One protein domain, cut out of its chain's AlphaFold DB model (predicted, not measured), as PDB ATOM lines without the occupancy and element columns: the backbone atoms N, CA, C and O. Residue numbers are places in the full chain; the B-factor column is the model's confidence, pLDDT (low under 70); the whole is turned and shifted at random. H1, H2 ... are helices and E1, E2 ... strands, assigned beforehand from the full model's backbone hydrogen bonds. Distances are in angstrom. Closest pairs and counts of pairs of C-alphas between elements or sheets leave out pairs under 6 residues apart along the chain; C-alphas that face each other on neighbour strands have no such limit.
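What this domain is: This is residues 21 to 212 of the 386 residues of the protein "AAA_11 domain-containing protein" of Xylella fastidiosa MUL0034 (UniProt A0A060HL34). What is the main shape? A strongly twisted sheet of five strands has the long helix H4 running past its E5 edge, with H3 near the last residues of H4. The short helices H1 and H2 stand beside the strands near E7, and a small second sheet of E3 and E6 is joined by tight links to E2 and E7. What is it made of? The printed part has 192 residues in the order E1 H1 H2 E2 E3 E4 E5 H3 H4 E6 E7, mixed helices and strands with under half of the residues, 90, in named elements; the large sheet's order is E1, E7, E2, E4, E5, antiparallel. It is compact, with a radius of gyration of the C-alphas of 17.6 A, and spans 56 by 37 by 32 A, only just elongated.

Where its parts are: What comes first? E1 is residues 35 to 38, from C-alpha 35 at (8.705, -22.267, -46.369), then H1 is 39 to 44 and H2 49 to 55. Which strands follow? E2 is residues 65 to 71, 18.4 A long, E3 75 to 77, E4 97 to 103, 18.4 A, and E5 108 to 115, 16.6 A, which bends by 84 degrees at residue 112. What closes the printed part? H3 is residues 134 to 143, 14.4 A, and H4 159 to 187, 41.9 A, from C-alpha 159 at (-6.622, -49.482, -47.457). E6 is residues 198 to 200 and E7 203 to 208, 17.1 A, ending at C-alpha 208 (12.583, -26.412, -53.365).

How they stand to each other: How do the strands pair? N 37 and O 204 of E1 and E7 are 2.9 A apart, N 69 and O 207 of E2 and E7 2.8 A, and N 68 and O 100 of E2 and E4 2.8 A. In the hairpin E4 and E5, N 101 and O 109 are 2.8 A apart, and in E3 and E6, N 76 and O 199 are 2.8 A apart. Where are H1 and H2? Both are on the sheet; the closest C-alphas to E7 are Lys 39 to Tyr 203, 5.1 A, and Cys 55 to Lys 208, 5.9 A. E1, H1 H2, E2 form a split strand-helix-strand unit, two strands running the same way with E7 between them, its crossover right-handed. What of H3 and H4? They form a helical hairpin, opposite ways at a steep tilt of 42 degrees; residues 183 to 187 of H4 alone touch H3, closest C-alphas Asp 136 and Val 187, 5.6 A. H4 only grazes the sheet with residues 169 to 184. In H1, H2, H3 and H4 every O i to N i+4 pair is within hydrogen-bond range.

The domain as a whole: How far does it reach? The two C-alphas farthest apart, of His 81 and Glu 157, are 58.3 A apart, and the printed part has no cut. Which links are long? E3 to E4, E5 to H3 and H3 to H4. Where is confidence low? Of the printed part, mean pLDDT 81.9, 38 residues are under 70, among them 79 to 88 and 153 to 164.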
ATOM      1  N   THR A  21      24.024 -27.736 -50.155       59.12
ATOM      2  CA  THR A  21      23.636 -27.812 -48.732       59.12
ATOM      3  C   THR A  21      24.363 -26.778 -47.857       59.12
ATOM      4  O   THR A  21      24.296 -26.828 -46.633       59.12
ATOM      5  N   ASP A  22      25.019 -25.803 -48.485       62.75
ATOM      6  CA  ASP A  22      26.161 -25.039 -47.950       62.75
ATOM      7  C   ASP A  22      25.812 -23.813 -47.090       62.75
ATOM      8  O   ASP A  22      26.572 -22.853 -46.996       62.75
ATOM      9  N   ARG A  23      24.607 -23.779 -46.514       75.19
ATOM     10  CA  ARG A  23      24.192 -22.657 -45.659       75.19
ATOM     11  C   ARG A  23      23.559 -23.157 -44.380       75.19
ATOM     12  O   ARG A  23      22.355 -23.442 -44.360       75.19
ATOM     13  N   GLY A  24      24.388 -23.228 -43.346       76.25
ATOM     14  CA  GLY A  24      24.002 -23.372 -41.955       76.25
ATOM     15  C   GLY A  24      23.689 -22.027 -41.313       76.25
ATOM     16  O   GLY A  24      22.776 -21.961 -40.498       76.25
ATOM     17  N   VAL A  25      24.354 -20.941 -41.715       84.31
ATOM     18  CA  VAL A  25      24.072 -19.586 -41.216       84.31
ATOM     19  C   VAL A  25      23.071 -18.847 -42.105       84.31
ATOM     20  O   VAL A  25      23.306 -18.660 -43.300       84.31
ATOM     21  N   LEU A  26      21.989 -18.333 -41.509       80.12
ATOM     22  CA  LEU A  26      21.006 -17.484 -42.192       80.12
ATOM     23  C   LEU A  26      21.056 -16.052 -41.630       80.12
ATOM     24  O   LEU A  26      21.058 -15.842 -40.415       80.12
ATOM     25  N   ARG A  27      21.149 -15.058 -42.528       64.38
ATOM     26  CA  ARG A  27      21.297 -13.632 -42.167       64.38
ATOM     27  C   ARG A  27      19.961 -12.946 -41.894       64.38
ATOM     28  O   ARG A  27      19.881 -12.209 -40.917       64.38
ATOM     29  N   ASP A  28      18.944 -13.238 -42.703       62.03
ATOM     30  CA  ASP A  28      17.544 -12.858 -42.497       62.03
ATOM     31  C   ASP A  28      16.638 -13.917 -43.150       62.03
ATOM     32  O   ASP A  28      16.949 -14.425 -44.227       62.03
ATOM     33  N   ALA A  29      15.520 -14.262 -42.503       52.72
ATOM     34  CA  ALA A  29      14.555 -15.237 -43.029       52.72
ATOM     35  C   ALA A  29      13.871 -14.754 -44.328       52.72
ATOM     36  O   ALA A  29      13.454 -15.567 -45.148       52.72
ATOM     37  N   ALA A  30      13.808 -13.433 -44.537       46.25
ATOM     38  CA  ALA A  30      13.111 -12.788 -45.651       46.25
ATOM     39  C   ALA A  30      13.859 -12.832 -47.001       46.25
ATOM     40  O   ALA A  30      13.240 -12.623 -48.039       46.25
ATOM     41  N   ASP A  31      15.165 -13.119 -47.009       45.69
ATOM     42  CA  ASP A  31      16.011 -13.066 -48.219       45.69
ATOM     43  C   ASP A  31      15.968 -14.351 -49.067       45.69
ATOM     44  O   ASP A  31      16.703 -14.521 -50.042       45.69
ATOM     45  N   SER A  32      15.117 -15.301 -48.692       55.31
ATOM     46  CA  SER A  32      15.173 -16.670 -49.192       55.31
ATOM     47  C   SER A  32      13.782 -17.272 -49.273       55.31
ATOM     48  O   SER A  32      12.967 -17.089 -48.378       55.31
ATOM     49  N   SER A  33      13.524 -18.029 -50.340       71.25
ATOM     50  CA  SER A  33      12.298 -18.798 -50.574       71.25
ATOM     51  C   SER A  33      12.192 -20.005 -49.627       71.25
ATOM     52  O   SER A  33      12.114 -21.156 -50.074       71.25
ATOM     53  N   PHE A  34      12.295 -19.760 -48.321       84.31
ATOM     54  CA  PHE A  34      12.055 -20.750 -47.285       84.31
ATOM     55  C   PHE A  34      10.569 -20.769 -46.945       84.31
ATOM     56  O   PHE A  34       9.947 -19.733 -46.727       84.31
ATOM     57  N   LEU A  35      10.020 -21.973 -46.905       88.19
ATOM     58  CA  LEU A  35       8.705 -22.267 -46.369       88.19
ATOM     59  C   LEU A  35       8.914 -22.713 -44.923       88.19
ATOM     60  O   LEU A  35       9.703 -23.626 -44.669       88.19
ATOM     61  N   GLU A  36       8.264 -22.033 -43.987       90.06
ATOM     62  CA  GLU A  36       8.290 -22.418 -42.580       90.06
ATOM     63  C   GLU A  36       7.469 -23.696 -42.388       90.06
ATOM     64  O   GLU A  36       6.370 -23.830 -42.928       90.06
ATOM     65  N   VAL A  37       8.028 -24.650 -41.650       91.31
ATOM     66  CA  VAL A  37       7.391 -25.930 -41.330       91.31
ATOM     67  C   VAL A  37       7.259 -26.010 -39.818       91.31
ATOM     68  O   VAL A  37       8.252 -25.892 -39.105       91.31
ATOM     69  N   SER A  38       6.048 -26.209 -39.316       92.50
ATOM     70  CA  SER A  38       5.795 -26.280 -37.876       92.50
ATOM     71  C   SER A  38       6.427 -27.522 -37.242       92.50
ATOM     72  O   SER A  38       6.611 -28.554 -37.892       92.50
ATOM     73  N   LYS A  39       6.693 -27.467 -35.935       90.06
ATOM     74  CA  LYS A  39       7.204 -28.610 -35.164       90.06
ATOM     75  C   LYS A  39       6.399 -29.898 -35.357       90.06
ATOM     76  O   LYS A  39       6.987 -30.952 -35.560       90.06
ATOM     77  N   GLN A  40       5.068 -29.812 -35.387       90.06
ATOM     78  CA  GLN A  40       4.197 -30.975 -35.596       90.06
ATOM     79  C   GLN A  40       4.409 -31.622 -36.977       90.06
ATOM     80  O   GLN A  40       4.408 -32.848 -37.113       90.06
ATOM     81  N   GLN A  41       4.620 -30.807 -38.010       91.06
ATOM     82  CA  GLN A  41       4.912 -31.286 -39.363       91.06
ATOM     83  C   GLN A  41       6.306 -31.924 -39.445       91.06
ATOM     84  O   GLN A  41       6.490 -32.926 -40.130       91.06
ATOM     85  N   LEU A  42       7.285 -31.401 -38.701       90.25
ATOM     86  CA  LEU A  42       8.625 -31.994 -38.604       90.25
ATOM     87  C   LEU A  42       8.633 -33.299 -37.803       90.25
ATOM     88  O   LEU A  42       9.356 -34.226 -38.151       90.25
ATOM     89  N   GLU A  43       7.826 -33.404 -36.749       90.25
ATOM     90  CA  GLU A  43       7.696 -34.624 -35.943       90.25
ATOM     91  C   GLU A  43       7.008 -35.758 -36.716       90.25
ATOM     92  O   GLU A  43       7.361 -36.924 -36.537       90.25
ATOM     93  N   SER A  44       6.066 -35.419 -37.599       89.88
ATOM     94  CA  SER A  44       5.325 -36.379 -38.431       89.88
ATOM     95  C   SER A  44       5.930 -36.622 -39.817       89.88
ATOM     96  O   SER A  44       5.550 -37.579 -40.484       89.88
ATOM     97  N   GLY A  45       6.834 -35.758 -40.289       88.94
ATOM     98  CA  GLY A  45       7.390 -35.831 -41.644       88.94
ATOM     99  C   GLY A  45       6.380 -35.519 -42.752       88.94
ATOM    100  O   GLY A  45       6.625 -35.850 -43.914       88.94
ATOM    101  N   CYS A  46       5.250 -34.900 -42.404       91.69
ATOM    102  CA  CYS A  46       4.159 -34.569 -43.316       91.69
ATOM    103  C   CYS A  46       3.905 -33.057 -43.302       91.69
ATOM    104  O   CYS A  46       3.725 -32.473 -42.235       91.69
ATOM    105  N   VAL A  47       3.869 -32.425 -44.475       92.62
ATOM    106  CA  VAL A  47       3.612 -30.983 -44.630       92.62
ATOM    107  C   VAL A  47       2.213 -30.698 -45.164       92.62
ATOM    108  O   VAL A  47       1.588 -31.540 -45.811       92.62
ATOM    109  N   ASP A  48       1.737 -29.478 -44.926       92.06
ATOM    110  CA  ASP A  48       0.412 -29.051 -45.370       92.06
ATOM    111  C   ASP A  48       0.329 -28.883 -46.888       92.06
ATOM    112  O   ASP A  48       1.316 -28.651 -47.595       92.06
ATOM    113  N   ARG A  49      -0.911 -28.918 -47.387       88.81
ATOM    114  CA  ARG A  49      -1.222 -28.765 -48.813       88.81
ATOM    115  C   ARG A  49      -0.696 -27.462 -49.411       88.81
ATOM    116  O   ARG A  49      -0.346 -27.463 -50.587       88.81
ATOM    117  N   ASP A  50      -0.593 -26.395 -48.627       89.62
ATOM    118  CA  ASP A  50      -0.081 -25.103 -49.096       89.62
ATOM    119  C   ASP A  50       1.413 -25.180 -49.446       89.62
ATOM    120  O   ASP A  50       1.843 -24.682 -50.489       89.62
ATOM    121  N   ILE A  51       2.201 -25.887 -48.627       88.75
ATOM    122  CA  ILE A  51       3.634 -26.126 -48.863       88.75
ATOM    123  C   ILE A  51       3.812 -27.028 -50.089       88.75
ATOM    124  O   ILE A  51       4.632 -26.735 -50.962       88.75
ATOM    125  N   VAL A  52       2.998 -28.084 -50.203       90.25
ATOM    126  CA  VAL A  52       2.985 -28.958 -51.387       90.25
ATOM    127  C   VAL A  52       2.664 -28.148 -52.645       90.25
ATOM    128  O   VAL A  52       3.416 -28.203 -53.619       90.25
ATOM    129  N   ALA A  53       1.603 -27.343 -52.633       88.00
ATOM    130  CA  ALA A  53       1.208 -26.519 -53.773       88.00
ATOM    131  C   ALA A  53       2.312 -25.530 -54.181       88.00
ATOM    132  O   ALA A  53       2.592 -25.375 -55.372       88.00
ATOM    133  N   ALA A  54       2.988 -24.909 -53.210       88.19
ATOM    134  CA  ALA A  54       4.111 -24.014 -53.472       88.19
ATOM    135  C   ALA A  54       5.294 -24.737 -54.143       88.19
ATOM    136  O   ALA A  54       5.865 -24.224 -55.110       88.19
ATOM    137  N   CYS A  55       5.648 -25.943 -53.686       86.12
ATOM    138  CA  CYS A  55       6.759 -26.720 -54.245       86.12
ATOM    139  C   CYS A  55       6.448 -27.338 -55.623       86.12
ATOM    140  O   CYS A  55       7.326 -27.381 -56.490       86.12
ATOM    141  N   PHE A  56       5.209 -27.776 -55.852       88.19
ATOM    142  CA  PHE A  56       4.749 -28.342 -57.128       88.19
ATOM    143  C   PHE A  56       4.262 -27.283 -58.127       88.19
ATOM    144  O   PHE A  56       3.809 -27.622 -59.221       88.19
ATOM    145  N   ASN A  57       4.372 -25.994 -57.798       85.25
ATOM    146  CA  ASN A  57       4.018 -24.920 -58.715       85.25
ATOM    147  C   ASN A  57       4.819 -25.044 -60.026       85.25
ATOM    148  O   ASN A  57       6.052 -25.094 -60.002       85.25
ATOM    149  N   LYS A  58       4.107 -25.057 -61.161       82.06
ATOM    150  CA  LYS A  58       4.635 -25.257 -62.528       82.06
ATOM    151  C   LYS A  58       5.225 -26.645 -62.820       82.06
ATOM    152  O   LYS A  58       5.832 -26.817 -63.873       82.06
ATOM    153  N   GLU A  59       5.039 -27.626 -61.939       84.12
ATOM    154  CA  GLU A  59       5.369 -29.026 -62.224       84.12
ATOM    155  C   GLU A  59       4.188 -29.730 -62.892       84.12
ATOM    156  O   GLU A  59       3.025 -29.455 -62.592       84.12
ATOM    157  N   ALA A  60       4.481 -30.661 -63.795       80.88
ATOM    158  CA  ALA A  60       3.445 -31.397 -64.505       80.88
ATOM    159  C   ALA A  60       2.707 -32.386 -63.576       80.88
ATOM    160  O   ALA A  60       3.272 -32.870 -62.590       80.88
ATOM    161  N   GLU A  61       1.443 -32.703 -63.871       79.94
ATOM    162  CA  GLU A  61       0.599 -33.550 -63.006       79.94
ATOM    163  C   GLU A  61       1.186 -34.950 -62.788       79.94
ATOM    164  O   GLU A  61       1.116 -35.483 -61.683       79.94
ATOM    165  N   GLN A  62       1.870 -35.495 -63.796       80.94
ATOM    166  CA  GLN A  62       2.553 -36.788 -63.741       80.94
ATOM    167  C   GLN A  62       3.783 -36.824 -62.816       80.94
ATOM    168  O   GLN A  62       4.302 -37.900 -62.527       80.94
ATOM    169  N   VAL A  63       4.293 -35.670 -62.371       82.94
ATOM    170  CA  VAL A  63       5.422 -35.611 -61.434       82.94
ATOM    171  C   VAL A  63       4.912 -35.976 -60.042       82.94
ATOM    172  O   VAL A  63       4.141 -35.223 -59.448       82.94
ATOM    173  N   GLN A  64       5.336 -37.129 -59.523       84.81
ATOM    174  CA  GLN A  64       4.917 -37.618 -58.203       84.81
ATOM    175  C   GLN A  64       5.710 -36.989 -57.050       84.81
ATOM    176  O   GLN A  64       5.175 -36.836 -55.950       84.81
ATOM    177  N   THR A  65       6.968 -36.608 -57.293       88.62
ATOM    178  CA  THR A  65       7.874 -36.072 -56.273       88.62
ATOM    179  C   THR A  65       8.704 -34.901 -56.790       88.62
ATOM    180  O   THR A  65       9.023 -34.818 -57.975       88.62
ATOM    181  N   VAL A  66       9.080 -33.997 -55.885       88.81
ATOM    182  CA  VAL A  66      10.017 -32.897 -56.155       88.81
ATOM    183  C   VAL A  66      11.174 -32.929 -55.164       88.81
ATOM    184  O   VAL A  66      10.985 -33.248 -53.990       88.81
ATOM    185  N   GLU A  67      12.379 -32.581 -55.616       89.06
ATOM    186  CA  GLU A  67      13.533 -32.462 -54.723       89.06
ATOM    187  C   GLU A  67      13.422 -31.204 -53.852       89.06
ATOM    188  O   GLU A  67      13.284 -30.077 -54.341       89.06
ATOM    189  N   VAL A  68      13.532 -31.400 -52.543       89.56
ATOM    190  CA  VAL A  68      13.495 -30.345 -51.532       89.56
ATOM    191  C   VAL A  68      14.696 -30.455 -50.598       89.56
ATOM    192  O   VAL A  68      15.337 -31.498 -50.469       89.56
ATOM    193  N   VAL A  69      15.013 -29.349 -49.937       89.88
ATOM    194  CA  VAL A  69      16.021 -29.272 -48.884       89.88
ATOM    195  C   VAL A  69      15.333 -28.861 -47.593       89.88
ATOM    196  O   VAL A  69      14.649 -27.837 -47.554       89.88
ATOM    197  N   ILE A  70      15.532 -29.650 -46.543       91.00
ATOM    198  CA  ILE A  70      14.854 -29.512 -45.255       91.00
ATOM    199  C   ILE A  70      15.872 -29.231 -44.158       91.00
ATOM    200  O   ILE A  70      16.927 -29.864 -44.081       91.00
ATOM    201  N   ARG A  71      15.528 -28.269 -43.304       92.38
ATOM    202  CA  ARG A  71      16.259 -27.851 -42.110       92.38
ATOM    203  C   ARG A  71      15.377 -28.121 -40.904       92.38
ATOM    204  O   ARG A  71      14.499 -27.324 -40.587       92.38
ATOM    205  N   LEU A  72      15.603 -29.278 -40.287       89.75
ATOM    206  CA  LEU A  72      14.776 -29.794 -39.194       89.75
ATOM    207  C   LEU A  72      14.936 -28.990 -37.905       89.75
ATOM    208  O   LEU A  72      13.991 -28.876 -37.139       89.75
ATOM    209  N   LYS A  73      16.139 -28.462 -37.657       90.75
ATOM    210  CA  LYS A  73      16.451 -27.715 -36.441       90.75
ATOM    211  C   LYS A  73      16.889 -26.309 -36.786       90.75
ATOM    212  O   LYS A  73      17.816 -26.123 -37.582       90.75
ATOM    213  N   VAL A  74      16.232 -25.335 -36.174       91.06
ATOM    214  CA  VAL A  74      16.529 -23.914 -36.324       91.06
ATOM    215  C   VAL A  74      16.855 -23.363 -34.949       91.06
ATOM    216  O   VAL A  74      16.090 -23.534 -34.009       91.06
ATOM    217  N   TYR A  75      17.998 -22.702 -34.838       90.38
ATOM    218  CA  TYR A  75      18.475 -22.100 -33.605       90.38
ATOM    219  C   TYR A  75      18.586 -20.593 -33.791       90.38
ATOM    220  O   TYR A  75      19.254 -20.124 -34.714       90.38
ATOM    221  N   VAL A  76      17.939 -19.836 -32.913       88.38
ATOM    222  CA  VAL A  76      17.876 -18.373 -32.956       88.38
ATOM    223  C   VAL A  76      18.697 -17.800 -31.809       88.38
ATOM    224  O   VAL A  76      18.575 -18.247 -30.670       88.38
ATOM    225  N   LEU A  77      19.553 -16.824 -32.113       85.38
ATOM    226  CA  LEU A  77      20.415 -16.168 -31.133       85.38
ATOM    227  C   LEU A  77      19.572 -15.429 -30.078       85.38
ATOM    228  O   LEU A  77      18.685 -14.643 -30.418       85.38
ATOM    229  N   LEU A  78      19.880 -15.647 -28.799       79.06
ATOM    230  CA  LEU A  78      19.265 -14.955 -27.673       79.06
ATOM    231  C   LEU A  78      19.579 -13.455 -27.700       79.06
ATOM    232  O   LEU A  78      20.728 -13.022 -27.835       79.06
ATOM    233  N   LEU A  79      18.537 -12.652 -27.494       68.44
ATOM    234  CA  LEU A  79      18.659 -11.225 -27.215       68.44
ATOM    235  C   LEU A  79      18.682 -11.025 -25.699       68.44
ATOM    236  O   LEU A  79      17.737 -11.410 -25.012       68.44
ATOM    237  N   GLN A  80      19.722 -10.382 -25.172       59.59
ATOM    238  CA  GLN A  80      19.746  -9.927 -23.781       59.59
ATOM    239  C   GLN A  80      19.510  -8.417 -23.761       59.59
ATOM    240  O   GLN A  80      20.238  -7.660 -24.390       59.59
ATOM    241  N   HIS A  81      18.457  -7.967 -23.072       54.59
ATOM    242  CA  HIS A  81      18.071  -6.547 -22.989       54.59
ATOM    243  C   HIS A  81      17.862  -5.843 -24.349       54.59
ATOM    244  O   HIS A  81      18.105  -4.646 -24.481       54.59
ATOM    245  N   GLY A  82      17.390  -6.573 -25.367       54.28
ATOM    246  CA  GLY A  82      17.118  -6.023 -26.702       54.28
ATOM    247  C   GLY A  82      18.349  -5.880 -27.604       54.28
ATOM    248  O   GLY A  82      18.207  -5.445 -28.745       54.28
ATOM    249  N   THR A  83      19.536  -6.288 -27.144       50.62
ATOM    250  CA  THR A  83      20.766  -6.338 -27.942       50.62
ATOM    251  C   THR A  83      21.323  -7.770 -28.021       50.62
ATOM    252  O   THR A  83      21.204  -8.549 -27.072       50.62
ATOM    253  N   PRO A  84      21.898  -8.178 -29.169       57.34
ATOM    254  CA  PRO A  84      22.488  -9.507 -29.314       57.34
ATOM    255  C   PRO A  84      23.721  -9.655 -28.411       57.34
ATOM    256  O   PRO A  84      24.604  -8.798 -28.406       57.34
ATOM    257  N   GLN A  85      23.785 -10.764 -27.669       53.16
ATOM    258  CA  GLN A  85      24.760 -11.020 -26.597       53.16
ATOM    259  C   GLN A  85      26.229 -11.076 -27.073       53.16
ATOM    260  O   GLN A  85      27.145 -10.836 -26.286       53.16
ATOM    261  N   ARG A  86      26.480 -11.362 -28.360       57.00
ATOM    262  CA  ARG A  86      27.831 -11.419 -28.946       57.00
ATOM    263  C   ARG A  86      27.875 -10.795 -30.337       57.00
ATOM    264  O   ARG A  86      27.278 -11.307 -31.283       57.00
ATOM    265  N   ALA A  87      28.635  -9.708 -30.476       55.19
ATOM    266  CA  ALA A  87      28.934  -9.116 -31.775       55.19
ATOM    267  C   ALA A  87      29.626 -10.155 -32.683       55.19
ATOM    268  O   ALA A  87      30.647 -10.725 -32.307       55.19
ATOM    269  N   GLY A  88      29.061 -10.407 -33.868       66.31
ATOM    270  CA  GLY A  88      29.636 -11.301 -34.882       66.31
ATOM    271  C   GLY A  88      29.055 -12.719 -34.939       66.31
ATOM    272  O   GLY A  88      29.355 -13.439 -35.888       66.31
ATOM    273  N   HIS A  89      28.198 -13.122 -33.993       76.44
ATOM    274  CA  HIS A  89      27.482 -14.397 -34.087       76.44
ATOM    275  C   HIS A  89      26.282 -14.301 -35.048       76.44
ATOM    276  O   HIS A  89      25.623 -13.259 -35.114       76.44
ATOM    277  N   PRO A  90      25.987 -15.367 -35.812       81.38
ATOM    278  CA  PRO A  90      24.841 -15.389 -36.712       81.38
ATOM    279  C   PRO A  90      23.506 -15.346 -35.958       81.38
ATOM    280  O   PRO A  90      23.361 -15.953 -34.904       81.38
ATOM    281  N   LYS A  91      22.505 -14.652 -36.519       84.56
ATOM    282  CA  LYS A  91      21.162 -14.569 -35.916       84.56
ATOM    283  C   LYS A  91      20.456 -15.924 -35.895       84.56
ATOM    284  O   LYS A  91      19.773 -16.242 -34.930       84.56
ATOM    285  N   ILE A  92      20.589 -16.679 -36.985       87.94
ATOM    286  CA  ILE A  92      19.920 -17.961 -37.189       87.94
ATOM    287  C   ILE A  92      20.957 -18.986 -37.644       87.94
ATOM    288  O   ILE A  92      21.718 -18.743 -38.586       87.94
ATOM    289  N   VAL A  93      20.954 -20.142 -36.986       89.50
ATOM    290  CA  VAL A  93      21.799 -21.294 -37.300       89.50
ATOM    291  C   VAL A  93      20.913 -22.509 -37.548       89.50
ATOM    292  O   VAL A  93      20.054 -22.853 -36.743       89.50
ATOM    293  N   THR A  94      21.135 -23.178 -38.671       91.31
ATOM    294  CA  THR A  94      20.446 -24.402 -39.082       91.31
ATOM    295  C   THR A  94      21.493 -25.498 -39.247       91.31
ATOM    296  O   THR A  94      22.099 -25.624 -40.308       91.31
ATOM    297  N   PRO A  95      21.801 -26.249 -38.176       90.81
ATOM    298  CA  PRO A  95      22.979 -27.103 -38.157       90.81
ATOM    299  C   PRO A  95      22.791 -28.400 -38.939       90.81
ATOM    300  O   PRO A  95      23.751 -29.126 -39.143       90.81
ATOM    301  N   LEU A  96      21.569 -28.708 -39.369       91.38
ATOM    302  CA  LEU A  96      21.245 -29.922 -40.100       91.38
ATOM    303  C   LEU A  96      20.550 -29.557 -41.400       91.38
ATOM    304  O   LEU A  96      19.518 -28.880 -41.399       91.38
ATOM    305  N   VAL A  97      21.098 -30.055 -42.502       90.94
ATOM    306  CA  VAL A  97      20.512 -29.936 -43.831       90.94
ATOM    307  C   VAL A  97      20.316 -31.331 -44.402       90.94
ATOM    308  O   VAL A  97      21.240 -32.137 -44.459       90.94
ATOM    309  N   THR A  98      19.088 -31.609 -44.827       90.69
ATOM    310  CA  THR A  98      18.694 -32.887 -45.418       90.69
ATOM    311  C   THR A  98      18.144 -32.661 -46.812       90.69
ATOM    312  O   THR A  98      17.211 -31.881 -46.995       90.69
ATOM    313  N   GLN A  99      18.697 -33.360 -47.799       89.50
ATOM    314  CA  GLN A  99      18.048 -33.481 -49.104       89.50
ATOM    315  C   GLN A  99      16.927 -34.512 -49.005       89.50
ATOM    316  O   GLN A  99      17.137 -35.586 -48.450       89.50
ATOM    317  N   ALA A 100      15.752 -34.200 -49.533       90.69
ATOM    318  CA  ALA A 100      14.590 -35.074 -49.472       90.69
ATOM    319  C   ALA A 100      13.753 -34.973 -50.750       90.69
ATOM    320  O   ALA A 100      13.888 -34.031 -51.531       90.69
ATOM    321  N   LEU A 101      12.872 -35.945 -50.945       91.12
ATOM    322  CA  LEU A 101      11.804 -35.894 -51.931       91.12
ATOM    323  C   LEU A 101      10.507 -35.524 -51.215       91.12
ATOM    324  O   LEU A 101      10.144 -36.163 -50.232       91.12
ATOM    325  N   LEU A 102       9.809 -34.506 -51.703       91.88
ATOM    326  CA  LEU A 102       8.456 -34.190 -51.260       91.88
ATOM    327  C   LEU A 102       7.466 -34.841 -52.224       91.88
ATOM    328  O   LEU A 102       7.502 -34.548 -53.420       91.88
ATOM    329  N   ALA A 103       6.602 -35.712 -51.710       91.31
ATOM    330  CA  ALA A 103       5.532 -36.338 -52.477       91.31
ATOM    331  C   ALA A 103       4.247 -35.493 -52.454       91.31
ATOM    332  O   ALA A 103       4.047 -34.639 -51.586       91.31
ATOM    333  N   ARG A 104       3.352 -35.731 -53.423       87.38
ATOM    334  CA  ARG A 104       2.064 -35.012 -53.531       87.38
ATOM    335  C   ARG A 104       1.103 -35.267 -52.367       87.38
ATOM    336  O   ARG A 104       0.207 -34.456 -52.148       87.38
ATOM    337  N   ASP A 105       1.278 -36.362 -51.634       86.62
ATOM    338  CA  ASP A 105       0.507 -36.675 -50.425       86.62
ATOM    339  C   ASP A 105       0.963 -35.867 -49.191       86.62
ATOM    340  O   ASP A 105       0.345 -35.966 -48.135       86.62
ATOM    341  N   GLY A 106       2.011 -35.045 -49.334       88.31
ATOM    342  CA  GLY A 106       2.580 -34.218 -48.272       88.31
ATOM    343  C   GLY A 106       3.700 -34.897 -47.490       88.31
ATOM    344  O   GLY A 106       4.321 -34.242 -46.655       88.31
ATOM    345  N   ARG A 107       4.009 -36.171 -47.756       92.06
ATOM    346  CA  ARG A 107       5.098 -36.873 -47.071       92.06
ATOM    347  C   ARG A 107       6.460 -36.470 -47.606       92.06
ATOM    348  O   ARG A 107       6.683 -36.324 -48.812       92.06
ATOM    349  N   ILE A 108       7.394 -36.345 -46.676       92.75
ATOM    350  CA  ILE A 108       8.796 -36.078 -46.939       92.75
ATOM    351  C   ILE A 108       9.574 -37.390 -46.867       92.75
ATOM    352  O   ILE A 108       9.548 -38.082 -45.856       92.75
ATOM    353  N   TYR A 109      10.357 -37.675 -47.902       91.81
ATOM    354  CA  TYR A 109      11.235 -38.837 -47.992       91.81
ATOM    355  C   TYR A 109      12.699 -38.377 -47.991       91.81
ATOM    356  O   TYR A 109      13.222 -37.995 -49.044       91.81
ATOM    357  N   PRO A 110      13.378 -38.351 -46.827       91.19
ATOM    358  CA  PRO A 110      14.789 -38.009 -46.722       91.19
ATOM    359  C   PRO A 110      15.642 -38.909 -47.606       91.19
ATOM    360  O   PRO A 110      15.515 -40.130 -47.582       91.19
ATOM    361  N   LEU A 111      16.554 -38.314 -48.359       88.38
ATOM    362  CA  LEU A 111      17.634 -39.044 -49.004       88.38
ATOM    363  C   LEU A 111      18.720 -39.327 -47.959       88.38
ATOM    364  O   LEU A 111      18.848 -38.599 -46.977       88.38
ATOM    365  N   ALA A 112      19.555 -40.342 -48.193       84.88
ATOM    366  CA  ALA A 112      20.713 -40.665 -47.348       84.88
ATOM    367  C   ALA A 112      21.862 -39.639 -47.518       84.88
ATOM    368  O   ALA A 112      22.994 -39.985 -47.849       84.88
ATOM    369  N   ARG A 113      21.535 -38.349 -47.394       82.94
ATOM    370  CA  ARG A 113      22.388 -37.173 -47.622       82.94
ATOM    371  C   ARG A 113      22.074 -36.076 -46.599       82.94
ATOM    372  O   ARG A 113      21.916 -34.908 -46.956       82.94
ATOM    373  N   THR A 114      21.935 -36.459 -45.333       89.25
ATOM    374  CA  THR A 114      21.829 -35.508 -44.219       89.25
ATOM    375  C   THR A 114      23.206 -35.163 -43.698       89.25
ATOM    376  O   THR A 114      24.006 -36.049 -43.403       89.25
ATOM    377  N   MET A 115      23.478 -33.868 -43.599       90.56
ATOM    378  CA  MET A 115      24.806 -33.340 -43.330       90.56
ATOM    379  C   MET A 115      24.718 -32.073 -42.479       90.56
ATOM    380  O   MET A 115      23.696 -31.380 -42.475       90.56
ATOM    381  N   ILE A 116      25.810 -31.763 -41.783       90.75
ATOM    382  CA  ILE A 116      26.022 -30.441 -41.200       90.75
ATOM    383  C   ILE A 116      26.626 -29.540 -42.287       90.75
ATOM    384  O   ILE A 116      27.565 -29.967 -42.961       90.75
ATOM    385  N   PRO A 117      26.097 -28.325 -42.509       89.00
ATOM    386  CA  PRO A 117      26.630 -27.417 -43.521       89.00
ATOM    387  C   PRO A 117      28.108 -27.064 -43.317       89.00
ATOM    388  O   PRO A 117      28.576 -26.842 -42.198       89.00
ATOM    389  N   ARG A 118      28.850 -26.975 -44.423       86.12
ATOM    390  CA  ARG A 118      30.301 -26.754 -44.420       86.12
ATOM    391  C   ARG A 118      30.696 -25.379 -43.870       86.12
ATOM    392  O   ARG A 118      31.775 -25.259 -43.284       86.12
ATOM    393  N   ASP A 119      29.838 -24.368 -44.009       84.38
ATOM    394  CA  ASP A 119      30.034 -22.990 -43.530       84.38
ATOM    395  C   ASP A 119      30.068 -22.849 -41.998       84.38
ATOM    396  O   ASP A 119      30.509 -21.813 -41.501       84.38
ATOM    397  N   ILE A 120      29.662 -23.886 -41.255       87.94
ATOM    398  CA  ILE A 120      29.713 -23.940 -39.783       87.94
ATOM    399  C   ILE A 120      30.656 -25.029 -39.250       87.94
ATOM    400  O   ILE A 120      30.619 -25.366 -38.063       87.94
ATOM    401  N   LEU A 121      31.533 -25.566 -40.103       88.62
ATOM    402  CA  LEU A 121      32.512 -26.588 -39.740       88.62
ATOM    403  C   LEU A 121      33.934 -26.116 -40.001       88.62
ATOM    404  O   LEU A 121      34.253 -25.550 -41.042       88.62
ATOM    405  N   LYS A 122      34.838 -26.384 -39.064       87.31
ATOM    406  CA  LYS A 122      36.262 -26.099 -39.243       87.31
ATOM    407  C   LYS A 122      36.883 -27.060 -40.266       87.31
ATOM    408  O   LYS A 122      36.527 -28.238 -40.276       87.31
ATOM    409  N   PRO A 123      37.857 -26.594 -41.068       86.25
ATOM    410  CA  PRO A 123      38.507 -25.280 -41.000       86.25
ATOM    411  C   PRO A 123      37.688 -24.161 -41.669       86.25
ATOM    412  O   PRO A 123      37.188 -24.328 -42.778       86.25
ATOM    413  N   LEU A 124      37.596 -23.004 -41.010       81.38
ATOM    414  CA  LEU A 124      37.062 -21.753 -41.567       81.38
ATOM    415  C   LEU A 124      38.128 -20.660 -41.440       81.38
ATOM    416  O   LEU A 124      39.069 -20.804 -40.656       81.38
ATOM    417  N   ALA A 125      37.978 -19.559 -42.181       72.88
ATOM    418  CA  ALA A 125      38.789 -18.369 -41.939       72.88
ATOM    419  C   ALA A 125      38.635 -17.908 -40.472       72.88
ATOM    420  O   ALA A 125      37.606 -18.145 -39.832       72.88
ATOM    421  N   GLY A 126      39.677 -17.290 -39.911       70.81
ATOM    422  CA  GLY A 126      39.673 -16.869 -38.508       70.81
ATOM    423  C   GLY A 126      38.494 -15.944 -38.182       70.81
ATOM    424  O   GLY A 126      38.181 -15.047 -38.958       70.81
ATOM    425  N   GLY A 127      37.842 -16.168 -37.037       68.12
ATOM    426  CA  GLY A 127      36.718 -15.348 -36.561       68.12
ATOM    427  C   GLY A 127      35.328 -15.771 -37.049       68.12
ATOM    428  O   GLY A 127      34.345 -15.158 -36.644       68.12
ATOM    429  N   HIS A 128      35.217 -16.815 -37.876       81.00
ATOM    430  CA  HIS A 128      33.921 -17.356 -38.292       81.00
ATOM    431  C   HIS A 128      33.314 -18.303 -37.247       81.00
ATOM    432  O   HIS A 128      34.021 -19.030 -36.545       81.00
ATOM    433  N   PHE A 129      31.982 -18.302 -37.169       84.50
ATOM    434  CA  PHE A 129      31.209 -19.189 -36.306       84.50
ATOM    435  C   PHE A 129      31.308 -20.645 -36.787       84.50
ATOM    436  O   PHE A 129      31.082 -20.919 -37.961       84.50
ATOM    437  N   ALA A 130      31.622 -21.572 -35.881       88.38
ATOM    438  CA  ALA A 130      31.671 -23.003 -36.167       88.38
ATOM    439  C   ALA A 130      31.181 -23.816 -34.967       88.38
ATOM    440  O   ALA A 130      31.459 -23.449 -33.825       88.38
ATOM    441  N   ILE A 131      30.519 -24.937 -35.244       89.44
ATOM    442  CA  ILE A 131      29.998 -25.867 -34.232       89.44
ATOM    443  C   ILE A 131      30.794 -27.178 -34.153       89.44
ATOM    444  O   ILE A 131      30.694 -27.880 -33.159       89.44
ATOM    445  N   GLY A 132      31.606 -27.491 -35.166       89.75
ATOM    446  CA  GLY A 132      32.353 -28.751 -35.253       89.75
ATOM    447  C   GLY A 132      33.480 -28.704 -36.283       89.75
ATOM    448  O   GLY A 132      33.893 -27.619 -36.711       89.75
ATOM    449  N   THR A 133      33.977 -29.870 -36.703       90.38
ATOM    450  CA  THR A 133      34.967 -30.000 -37.786       90.38
ATOM    451  C   THR A 133      34.457 -30.895 -38.917       90.38
ATOM    452  O   THR A 133      33.655 -31.799 -38.689       90.38
ATOM    453  N   VAL A 134      34.929 -30.650 -40.145       89.06
ATOM    454  CA  VAL A 134      34.611 -31.498 -41.310       89.06
ATOM    455  C   VAL A 134      35.106 -32.927 -41.084       89.06
ATOM    456  O   VAL A 134      34.399 -33.880 -41.380       89.06
ATOM    457  N   SER A 135      36.283 -33.082 -40.471       89.12
ATOM    458  CA  SER A 135      36.859 -34.394 -40.167       89.12
ATOM    459  C   SER A 135      35.981 -35.229 -39.232       89.12
ATOM    460  O   SER A 135      35.862 -36.437 -39.433       89.12
ATOM    461  N   ASP A 136      35.358 -34.605 -38.226       91.38
ATOM    462  CA  ASP A 136      34.462 -35.305 -37.296       91.38
ATOM    463  C   ASP A 136      33.185 -35.761 -38.009       91.38
ATOM    464  O   ASP A 136      32.734 -36.892 -37.823       91.38
ATOM    465  N   GLN A 137      32.635 -34.911 -38.883       91.44
ATOM    466  CA  GLN A 137      31.485 -35.265 -39.712       91.44
ATOM    467  C   GLN A 137      31.795 -36.425 -40.660       91.44
ATOM    468  O   GLN A 137      31.015 -37.375 -40.729       91.44
ATOM    469  N   ASP A 138      32.921 -36.368 -41.370       89.56
ATOM    470  CA  ASP A 138      33.331 -37.416 -42.305       89.56
ATOM    471  C   ASP A 138      33.509 -38.756 -41.580       89.56
ATOM    472  O   ASP A 138      33.027 -39.796 -42.041       89.56
ATOM    473  N   ALA A 139      34.151 -38.739 -40.407       90.94
ATOM    474  CA  ALA A 139      34.323 -39.923 -39.574       90.94
ATOM    475  C   ALA A 139      32.977 -40.496 -39.098       90.94
ATOM    476  O   ALA A 139      32.788 -41.716 -39.141       90.94
ATOM    477  N   PHE A 140      32.042 -39.635 -38.684       91.25
ATOM    478  CA  PHE A 140      30.702 -40.042 -38.265       91.25
ATOM    479  C   PHE A 140      29.913 -40.658 -39.421       91.25
ATOM    480  O   PHE A 140      29.477 -41.804 -39.322       91.25
ATOM    481  N   LEU A 141      29.776 -39.941 -40.542       89.75
ATOM    482  CA  LEU A 141      28.977 -40.382 -41.690       89.75
ATOM    483  C   LEU A 141      29.538 -41.656 -42.336       89.75
ATOM    484  O   LEU A 141      28.770 -42.459 -42.861       89.75
ATOM    485  N   THR A 142      30.854 -41.881 -42.245       90.19
ATOM    486  CA  THR A 142      31.489 -43.134 -42.683       90.19
ATOM    487  C   THR A 142      31.101 -44.325 -41.798       90.19
ATOM    488  O   THR A 142      30.960 -45.441 -42.293       90.19
ATOM    489  N   ARG A 143      30.938 -44.117 -40.485       90.31
ATOM    490  CA  ARG A 143      30.626 -45.188 -39.518       90.31
ATOM    491  C   ARG A 143      29.128 -45.436 -39.371       90.31
ATOM    492  O   ARG A 143      28.711 -46.579 -39.201       90.31
ATOM    493  N   GLN A 144      28.339 -44.368 -39.371       90.06
ATOM    494  CA  GLN A 144      26.908 -44.364 -39.083       90.06
ATOM    495  C   GLN A 144      26.200 -43.380 -40.027       90.06
ATOM    496  O   GLN A 144      25.871 -42.262 -39.627       90.06
ATOM    497  N   PRO A 145      25.963 -43.764 -41.293       87.94
ATOM    498  CA  PRO A 145      25.252 -42.899 -42.223       87.94
ATOM    499  C   PRO A 145      23.823 -42.642 -41.731       87.94
ATOM    500  O   PRO A 145      23.150 -43.544 -41.223       87.94
ATOM    501  N   VAL A 146      23.344 -41.410 -41.905       88.81
ATOM    502  CA  VAL A 146      21.945 -41.072 -41.620       88.81
ATOM    503  C   VAL A 146      21.057 -41.786 -42.650       88.81
ATOM    504  O   VAL A 146      21.253 -41.581 -43.854       88.81
ATOM    505  N   PRO A 147      20.110 -42.641 -42.221       88.81
ATOM    506  CA  PRO A 147      19.293 -43.421 -43.138       88.81
ATOM    507  C   PRO A 147      18.330 -42.516 -43.910       88.81
ATOM    508  O   PRO A 147      17.722 -41.613 -43.339       88.81
ATOM    509  N   GLY A 148      18.176 -42.784 -45.205       88.06
ATOM    510  CA  GLY A 148      17.086 -42.227 -46.003       88.06
ATOM    511  C   GLY A 148      15.827 -43.094 -45.932       88.06
ATOM    512  O   GLY A 148      15.873 -44.236 -45.476       88.06
ATOM    513  N   ILE A 149      14.718 -42.564 -46.440       89.25
ATOM    514  CA  ILE A 149      13.442 -43.267 -46.595       89.25
ATOM    515  C   ILE A 149      13.202 -43.468 -48.089       89.25
ATOM    516  O   ILE A 149      13.216 -42.512 -48.867       89.25
ATOM    517  N   VAL A 150      12.998 -44.717 -48.502       85.12
ATOM    518  CA  VAL A 150      12.763 -45.054 -49.911       85.12
ATOM    519  C   VAL A 150      11.337 -44.666 -50.296       85.12
ATOM    520  O   VAL A 150      10.379 -45.071 -49.643       85.12
ATOM    521  N   PHE A 151      11.196 -43.900 -51.378       82.06
ATOM    522  CA  PHE A 151       9.895 -43.618 -51.978       82.06
ATOM    523  C   PHE A 151       9.443 -44.814 -52.827       82.06
ATOM    524  O   PHE A 151      10.124 -45.185 -53.782       82.06
ATOM    525  N   THR A 152       8.300 -45.408 -52.489       74.38
ATOM    526  CA  THR A 152       7.741 -46.594 -53.165       74.38
ATOM    527  C   THR A 152       6.503 -46.290 -54.017       74.38
ATOM    528  O   THR A 152       5.846 -47.218 -54.482       74.38
ATOM    529  N   GLY A 153       6.202 -45.009 -54.268       69.75
ATOM    530  CA  GLY A 153       4.998 -44.573 -54.984       69.75
ATOM    531  C   GLY A 153       3.837 -44.219 -54.047       69.75
ATOM    532  O   GLY A 153       3.827 -44.582 -52.873       69.75
ATOM    533  N   THR A 154       2.854 -43.486 -54.572       63.53
ATOM    534  CA  THR A 154       1.615 -43.117 -53.852       63.53
ATOM    535  C   THR A 154       0.471 -44.110 -54.068       63.53
ATOM    536  O   THR A 154      -0.574 -43.994 -53.427       63.53
ATOM    537  N   ASP A 155       0.657 -45.090 -54.952       59.00
ATOM    538  CA  ASP A 155      -0.398 -45.992 -55.410       59.00
ATOM    539  C   ASP A 155      -0.496 -47.206 -54.474       59.00
ATOM    540  O   ASP A 155       0.019 -48.287 -54.748       59.00
ATOM    541  N   ALA A 156      -1.122 -47.021 -53.311       57.81
ATOM    542  CA  ALA A 156      -1.490 -48.144 -52.455       57.81
ATOM    543  C   ALA A 156      -2.781 -48.789 -52.991       57.81
ATOM    544  O   ALA A 156      -3.854 -48.198 -52.904       57.81
ATOM    545  N   GLU A 157      -2.681 -50.010 -53.523       52.88
ATOM    546  CA  GLU A 157      -3.808 -50.754 -54.118       52.88
ATOM    547  C   GLU A 157      -4.910 -51.141 -53.100       52.88
ATOM    548  O   GLU A 157      -6.001 -51.550 -53.498       52.88
ATOM    549  N   SER A 158      -4.675 -50.995 -51.786       57.66
ATOM    550  CA  SER A 158      -5.653 -51.302 -50.730       57.66
ATOM    551  C   SER A 158      -5.497 -50.438 -49.466       57.66
ATOM    552  O   SER A 158      -4.415 -49.936 -49.153       57.66
ATOM    553  N   THR A 159      -6.585 -50.280 -48.700       60.75
ATOM    554  CA  THR A 159      -6.622 -49.482 -47.457       60.75
ATOM    555  C   THR A 159      -5.701 -50.043 -46.367       60.75
ATOM    556  O   THR A 159      -5.050 -49.276 -45.663       60.75
ATOM    557  N   GLU A 160      -5.585 -51.368 -46.261       59.44
ATOM    558  CA  GLU A 160      -4.684 -52.028 -45.303       59.44
ATOM    559  C   GLU A 160      -3.206 -51.816 -45.668       59.44
ATOM    560  O   GLU A 160      -2.393 -51.509 -44.794       59.44
ATOM    561  N   ALA A 161      -2.861 -51.890 -46.960       59.91
ATOM    562  CA  ALA A 161      -1.510 -51.598 -47.440       59.91
ATOM    563  C   ALA A 161      -1.131 -50.124 -47.216       59.91
ATOM    564  O   ALA A 161       0.001 -49.826 -46.841       59.91
ATOM    565  N   ALA A 162      -2.082 -49.196 -47.369       62.09
ATOM    566  CA  ALA A 162      -1.866 -47.779 -47.078       62.09
ATOM    567  C   ALA A 162      -1.585 -47.520 -45.584       62.09
ATOM    568  O   ALA A 162      -0.710 -46.715 -45.254       62.09
ATOM    569  N   SER A 163      -2.291 -48.209 -44.680       61.41
ATOM    570  CA  SER A 163      -2.069 -48.106 -43.230       61.41
ATOM    571  C   SER A 163      -0.738 -48.721 -42.788       61.41
ATOM    572  O   SER A 163      -0.044 -48.126 -41.965       61.41
ATOM    573  N   LEU A 164      -0.350 -49.868 -43.354       60.88
ATOM    574  CA  LEU A 164       0.961 -50.485 -43.111       60.88
ATOM    575  C   LEU A 164       2.100 -49.584 -43.608       60.88
ATOM    576  O   LEU A 164       3.033 -49.314 -42.854       60.88
ATOM    577  N   ASN A 165       1.965 -49.019 -44.813       75.00
ATOM    578  CA  ASN A 165       2.925 -48.056 -45.359       75.00
ATOM    579  C   ASN A 165       3.047 -46.797 -44.486       75.00
ATOM    580  O   ASN A 165       4.146 -46.266 -44.333       75.00
ATOM    581  N   ALA A 166       1.947 -46.323 -43.891       78.44
ATOM    582  CA  ALA A 166       1.970 -45.185 -42.972       78.44
ATOM    583  C   ALA A 166       2.721 -45.509 -41.667       78.44
ATOM    584  O   ALA A 166       3.588 -44.745 -41.254       78.44
ATOM    585  N   ALA A 167       2.447 -46.661 -41.050       83.50
ATOM    586  CA  ALA A 167       3.128 -47.078 -39.824       83.50
ATOM    587  C   ALA A 167       4.627 -47.351 -40.049       83.50
ATOM    588  O   ALA A 167       5.465 -47.031 -39.200       83.50
ATOM    589  N   ASP A 168       4.979 -47.925 -41.201       86.38
ATOM    590  CA  ASP A 168       6.368 -48.139 -41.595       86.38
ATOM    591  C   ASP A 168       7.092 -46.816 -41.869       86.38
ATOM    592  O   ASP A 168       8.239 -46.662 -41.438       86.38
ATOM    593  N   PHE A 169       6.426 -45.855 -42.518       88.31
ATOM    594  CA  PHE A 169       6.941 -44.498 -42.698       88.31
ATOM    595  C   PHE A 169       7.203 -43.823 -41.349       88.31
ATOM    596  O   PHE A 169       8.321 -43.372 -41.114       88.31
ATOM    597  N   ASP A 170       6.242 -43.843 -40.421       89.00
ATOM    598  CA  ASP A 170       6.392 -43.244 -39.088       89.00
ATOM    599  C   ASP A 170       7.574 -43.844 -38.314       89.00
ATOM    600  O   ASP A 170       8.326 -43.136 -37.634       89.00
ATOM    601  N   ARG A 171       7.773 -45.166 -38.415       91.12
ATOM    602  CA  ARG A 171       8.919 -45.848 -37.798       91.12
ATOM    603  C   ARG A 171      10.239 -45.381 -38.414       91.12
ATOM    604  O   ARG A 171      11.177 -45.093 -37.669       91.12
ATOM    605  N   GLN A 172      10.322 -45.313 -39.742       91.88
ATOM    606  CA  GLN A 172      11.526 -44.869 -40.454       91.88
ATOM    607  C   GLN A 172      11.821 -43.387 -40.199       91.88
ATOM    608  O   GLN A 172      12.972 -43.026 -39.960       91.88
ATOM    609  N   TRP A 173      10.791 -42.542 -40.143       93.62
ATOM    610  CA  TRP A 173      10.910 -41.124 -39.822       93.62
ATOM    611  C   TRP A 173      11.472 -40.905 -38.415       93.62
ATOM    612  O   TRP A 173      12.427 -40.152 -38.234       93.62
ATOM    613  N   LYS A 174      10.979 -41.644 -37.412       93.38
ATOM    614  CA  LYS A 174      11.539 -41.601 -36.047       93.38
ATOM    615  C   LYS A 174      13.000 -42.050 -35.996       93.38
ATOM    616  O   LYS A 174      13.801 -41.451 -35.278       93.38
ATOM    617  N   GLN A 175      13.367 -43.089 -36.748       92.94
ATOM    618  CA  GLN A 175      14.762 -43.540 -36.848       92.94
ATOM    619  C   GLN A 175      15.657 -42.483 -37.501       92.94
ATOM    620  O   GLN A 175      16.784 -42.272 -37.047       92.94
ATOM    621  N   PHE A 176      15.142 -41.811 -38.529       94.00
ATOM    622  CA  PHE A 176      15.797 -40.704 -39.207       94.00
ATOM    623  C   PHE A 176      16.032 -39.518 -38.260       94.00
ATOM    624  O   PHE A 176      17.179 -39.106 -38.098       94.00
ATOM    625  N   LEU A 177      15.003 -39.044 -37.544       93.56
ATOM    626  CA  LEU A 177      15.140 -37.967 -36.554       93.56
ATOM    627  C   LEU A 177      16.179 -38.312 -35.475       93.56
ATOM    628  O   LEU A 177      17.080 -37.521 -35.199       93.56
ATOM    629  N   ALA A 178      16.133 -39.536 -34.937       93.81
ATOM    630  CA  ALA A 178      17.110 -39.989 -33.948       93.81
ATOM    631  C   ALA A 178      18.544 -40.051 -34.510       93.81
ATOM    632  O   ALA A 178      19.510 -39.849 -33.774       93.81
ATOM    633  N   ALA A 179      18.714 -40.352 -35.800       93.06
ATOM    634  CA  ALA A 179      20.017 -40.307 -36.458       93.06
ATOM    635  C   ALA A 179      20.511 -38.867 -36.666       93.06
ATOM    636  O   ALA A 179      21.697 -38.607 -36.467       93.06
ATOM    637  N   CYS A 180      19.617 -37.932 -36.995       92.62
ATOM    638  CA  CYS A 180      19.931 -36.504 -37.055       92.62
ATOM    639  C   CYS A 180      20.407 -35.961 -35.701       92.62
ATOM    640  O   CYS A 180      21.395 -35.226 -35.651       92.62
ATOM    641  N   ASP A 181      19.749 -36.356 -34.609       91.75
ATOM    642  CA  ASP A 181      20.150 -35.972 -33.253       91.75
ATOM    643  C   ASP A 181      21.542 -36.499 -32.893       91.75
ATOM    644  O   ASP A 181      22.358 -35.757 -32.348       91.75
ATOM    645  N   ARG A 182      21.848 -37.756 -33.251       92.31
ATOM    646  CA  ARG A 182      23.186 -38.337 -33.049       92.31
ATOM    647  C   ARG A 182      24.262 -37.600 -33.842       92.31
ATOM    648  O   ARG A 182      25.297 -37.273 -33.269       92.31
ATOM    649  N   LEU A 183      23.999 -37.295 -35.116       92.06
ATOM    650  CA  LEU A 183      24.920 -36.533 -35.965       92.06
ATOM    651  C   LEU A 183      25.254 -35.177 -35.332       92.06
ATOM    652  O   LEU A 183      26.425 -34.815 -35.223       92.06
ATOM    653  N   LEU A 184      24.234 -34.437 -34.889       91.12
ATOM    654  CA  LEU A 184      24.432 -33.131 -34.267       91.12
ATOM    655  C   LEU A 184      25.159 -33.234 -32.921       91.12
ATOM    656  O   LEU A 184      26.022 -32.409 -32.636       91.12
ATOM    657  N   ALA A 185      24.835 -34.236 -32.103       90.62
ATOM    658  CA  ALA A 185      25.462 -34.421 -30.800       90.62
ATOM    659  C   ALA A 185      26.959 -34.748 -30.913       90.62
ATOM    660  O   ALA A 185      27.763 -34.172 -30.178       90.62
ATOM    661  N   GLU A 186      27.332 -35.643 -31.831       90.50
ATOM    662  CA  GLU A 186      28.715 -36.102 -31.984       90.50
ATOM    663  C   GLU A 186      29.589 -35.060 -32.693       90.50
ATOM    664  O   GLU A 186      30.668 -34.729 -32.206       90.50
ATOM    665  N   VAL A 187      29.107 -34.479 -33.797       90.38
ATOM    666  CA  VAL A 187      29.886 -33.506 -34.585       90.38
ATOM    667  C   VAL A 187      29.824 -32.102 -33.983       90.38
ATOM    668  O   VAL A 187      30.806 -31.365 -34.021       90.38
ATOM    669  N   GLY A 188      28.678 -31.715 -33.419       85.38
ATOM    670  CA  GLY A 188      28.462 -30.394 -32.828       85.38
ATOM    671  C   GLY A 188      29.092 -30.215 -31.446       85.38
ATOM    672  O   GLY A 188      28.935 -29.153 -30.849       85.38
ATOM    673  N   GLY A 189      29.749 -31.241 -30.889       81.12
ATOM    674  CA  GLY A 189      30.457 -31.152 -29.607       81.12
ATOM    675  C   GLY A 189      29.582 -30.690 -28.434       81.12
ATOM    676  O   GLY A 189      30.071 -30.011 -27.532       81.12
ATOM    677  N   GLY A 190      28.282 -31.002 -28.464       77.00
ATOM    678  CA  GLY A 190      27.309 -30.553 -27.462       77.00
ATOM    679  C   GLY A 190      26.771 -29.127 -27.650       77.00
ATOM    680  O   GLY A 190      26.126 -28.610 -26.739       77.00
ATOM    681  N   TRP A 191      27.008 -28.480 -28.796       82.25
ATOM    682  CA  TRP A 191      26.387 -27.203 -29.170       82.25
ATOM    683  C   TRP A 191      24.846 -27.321 -29.264       82.25
ATOM    684  O   TRP A 191      24.360 -28.341 -29.758       82.25
ATOM    685  N   PRO A 192      24.059 -26.310 -28.826       73.62
ATOM    686  CA  PRO A 192      24.465 -24.986 -28.323       73.62
ATOM    687  C   PRO A 192      24.981 -24.945 -26.871       73.62
ATOM    688  O   PRO A 192      25.469 -23.903 -26.435       73.62
ATOM    689  N   GLY A 193      24.952 -26.065 -26.145       68.94
ATOM    690  CA  GLY A 193      25.474 -26.189 -24.780       68.94
ATOM    691  C   GLY A 193      24.607 -25.522 -23.702       68.94
ATOM    692  O   GLY A 193      23.655 -24.801 -23.982       68.94
ATOM    693  N   ALA A 194      24.950 -25.755 -22.429       57.62
ATOM    694  CA  ALA A 194      24.185 -25.271 -21.269       57.62
ATOM    695  C   ALA A 194      24.292 -23.751 -21.016       57.62
ATOM    696  O   ALA A 194      23.475 -23.189 -20.295       57.62
ATOM    697  N   GLN A 195      25.284 -23.076 -21.606       55.22
ATOM    698  CA  GLN A 195      25.444 -21.613 -21.540       55.22
ATOM    699  C   GLN A 195      24.676 -20.890 -22.668       55.22
ATOM    700  O   GLN A 195      24.947 -19.726 -22.936       55.22
ATOM    701  N   GLY A 196      23.762 -21.615 -23.332       59.81
ATOM    702  CA  GLY A 196      23.205 -21.393 -24.664       59.81
ATOM    703  C   GLY A 196      22.944 -19.949 -25.069       59.81
ATOM    704  O   GLY A 196      21.929 -19.376 -24.703       59.81
ATOM    705  N   ASP A 197      23.800 -19.431 -25.951       76.00
ATOM    706  CA  ASP A 197      23.553 -18.192 -26.699       76.00
ATOM    707  C   ASP A 197      22.404 -18.355 -27.719       76.00
ATOM    708  O   ASP A 197      22.002 -17.381 -28.345       76.00
ATOM    709  N   TYR A 198      21.880 -19.571 -27.925       86.19
ATOM    710  CA  TYR A 198      20.846 -19.883 -28.911       86.19
ATOM    711  C   TYR A 198      19.688 -20.675 -28.302       86.19
ATOM    712  O   TYR A 198      19.904 -21.570 -27.486       86.19
ATOM    713  N   LEU A 199      18.474 -20.401 -28.782       87.50
ATOM    714  CA  LEU A 199      17.272 -21.188 -28.517       87.50
ATOM    715  C   LEU A 199      16.853 -21.964 -29.759       87.50
ATOM    716  O   LEU A 199      16.847 -21.413 -30.858       87.50
ATOM    717  N   GLU A 200      16.464 -23.222 -29.574       90.19
ATOM    718  CA  GLU A 200      15.789 -23.992 -30.617       90.19
ATOM    719  C   GLU A 200      14.391 -23.406 -30.852       90.19
ATOM    720  O   GLU A 200      13.636 -23.189 -29.904       90.19
ATOM    721  N   ALA A 201      14.070 -23.102 -32.106       89.88
ATOM    722  CA  ALA A 201      12.761 -22.613 -32.507       89.88
ATOM    723  C   ALA A 201      11.766 -23.773 -32.669       89.88
ATOM    724  O   ALA A 201      12.147 -24.889 -33.010       89.88
ATOM    725  N   ASP A 202      10.470 -23.490 -32.517       91.19
ATOM    726  CA  ASP A 202       9.391 -24.467 -32.741       91.19
ATOM    727  C   ASP A 202       8.998 -24.612 -34.230       91.19
ATOM    728  O   ASP A 202       7.871 -24.985 -34.569       91.19
ATOM    729  N   TYR A 203       9.929 -24.312 -35.135       91.38
ATOM    730  CA  TYR A 203       9.748 -24.421 -36.578       91.38
ATOM    731  C   TYR A 203      11.052 -24.802 -37.288       91.38
ATOM    732  O   TYR A 203      12.159 -24.654 -36.767       91.38
ATOM    733  N   GLY A 204      10.898 -25.276 -38.519       91.50
ATOM    734  CA  GLY A 204      11.954 -25.636 -39.456       91.50
ATOM    735  C   GLY A 204      11.778 -24.913 -40.783       91.50
ATOM    736  O   GLY A 204      10.802 -24.196 -40.995       91.50
ATOM    737  N   TYR A 205      12.716 -25.127 -41.702       91.38
ATOM    738  CA  TYR A 205      12.629 -24.563 -43.051       91.38
ATOM    739  C   TYR A 205      12.645 -25.646 -44.122       91.38
ATOM    740  O   TYR A 205      13.445 -26.580 -44.068       91.38
ATOM    741  N   LEU A 206      11.823 -25.461 -45.149       90.62
ATOM    742  CA  LEU A 206      11.805 -26.264 -46.363       90.62
ATOM    743  C   LEU A 206      12.003 -25.356 -47.574       90.62
ATOM    744  O   LEU A 206      11.442 -24.267 -47.656       90.62
ATOM    745  N   THR A 207      12.812 -25.785 -48.537       89.00
ATOM    746  CA  THR A 207      12.943 -25.072 -49.810       89.00
ATOM    747  C   THR A 207      13.010 -26.039 -50.979       89.00
ATOM    748  O   THR A 207      13.554 -27.137 -50.855       89.00
ATOM    749  N   LYS A 208      12.461 -25.640 -52.127       86.19
ATOM    750  CA  LYS A 208      12.583 -26.412 -53.365       86.19
ATOM    751  C   LYS A 208      14.029 -26.338 -53.845       86.19
ATOM    752  O   LYS A 208      14.590 -25.248 -53.962       86.19
ATOM    753  N   LYS A 209      14.641 -27.487 -54.127       78.56
ATOM    754  CA  LYS A 209      16.022 -27.525 -54.602       78.56
ATOM    755  C   LYS A 209      16.084 -26.935 -56.012       78.56
ATOM    756  O   LYS A 209      15.420 -27.415 -56.927       78.56
ATOM    757  N   ALA A 210      16.880 -25.882 -56.188       65.62
ATOM    758  CA  ALA A 210      17.194 -25.374 -57.516       65.62
ATOM    759  C   ALA A 210      18.079 -26.390 -58.253       65.62
ATOM    760  O   ALA A 210      18.967 -26.996 -57.649       65.62
ATOM    761  N   ALA A 211      17.858 -26.562 -59.557       55.91
ATOM    762  CA  ALA A 211      18.669 -27.427 -60.409       55.91
ATOM    763  C   ALA A 211      20.064 -26.811 -60.631       55.91
ATOM    764  O   ALA A 211      20.355 -26.251 -61.684       55.91
ATOM    765  N   PHE A 212      20.923 -26.872 -59.618       55.94
ATOM    766  CA  PHE A 212      22.344 -26.594 -59.753       55.94
ATOM    767  C   PHE A 212      23.072 -27.933 -59.878       55.94
ATOM    768  O   PHE A 212      23.156 -28.686 -58.909       55.94
TER     769      PHE A 212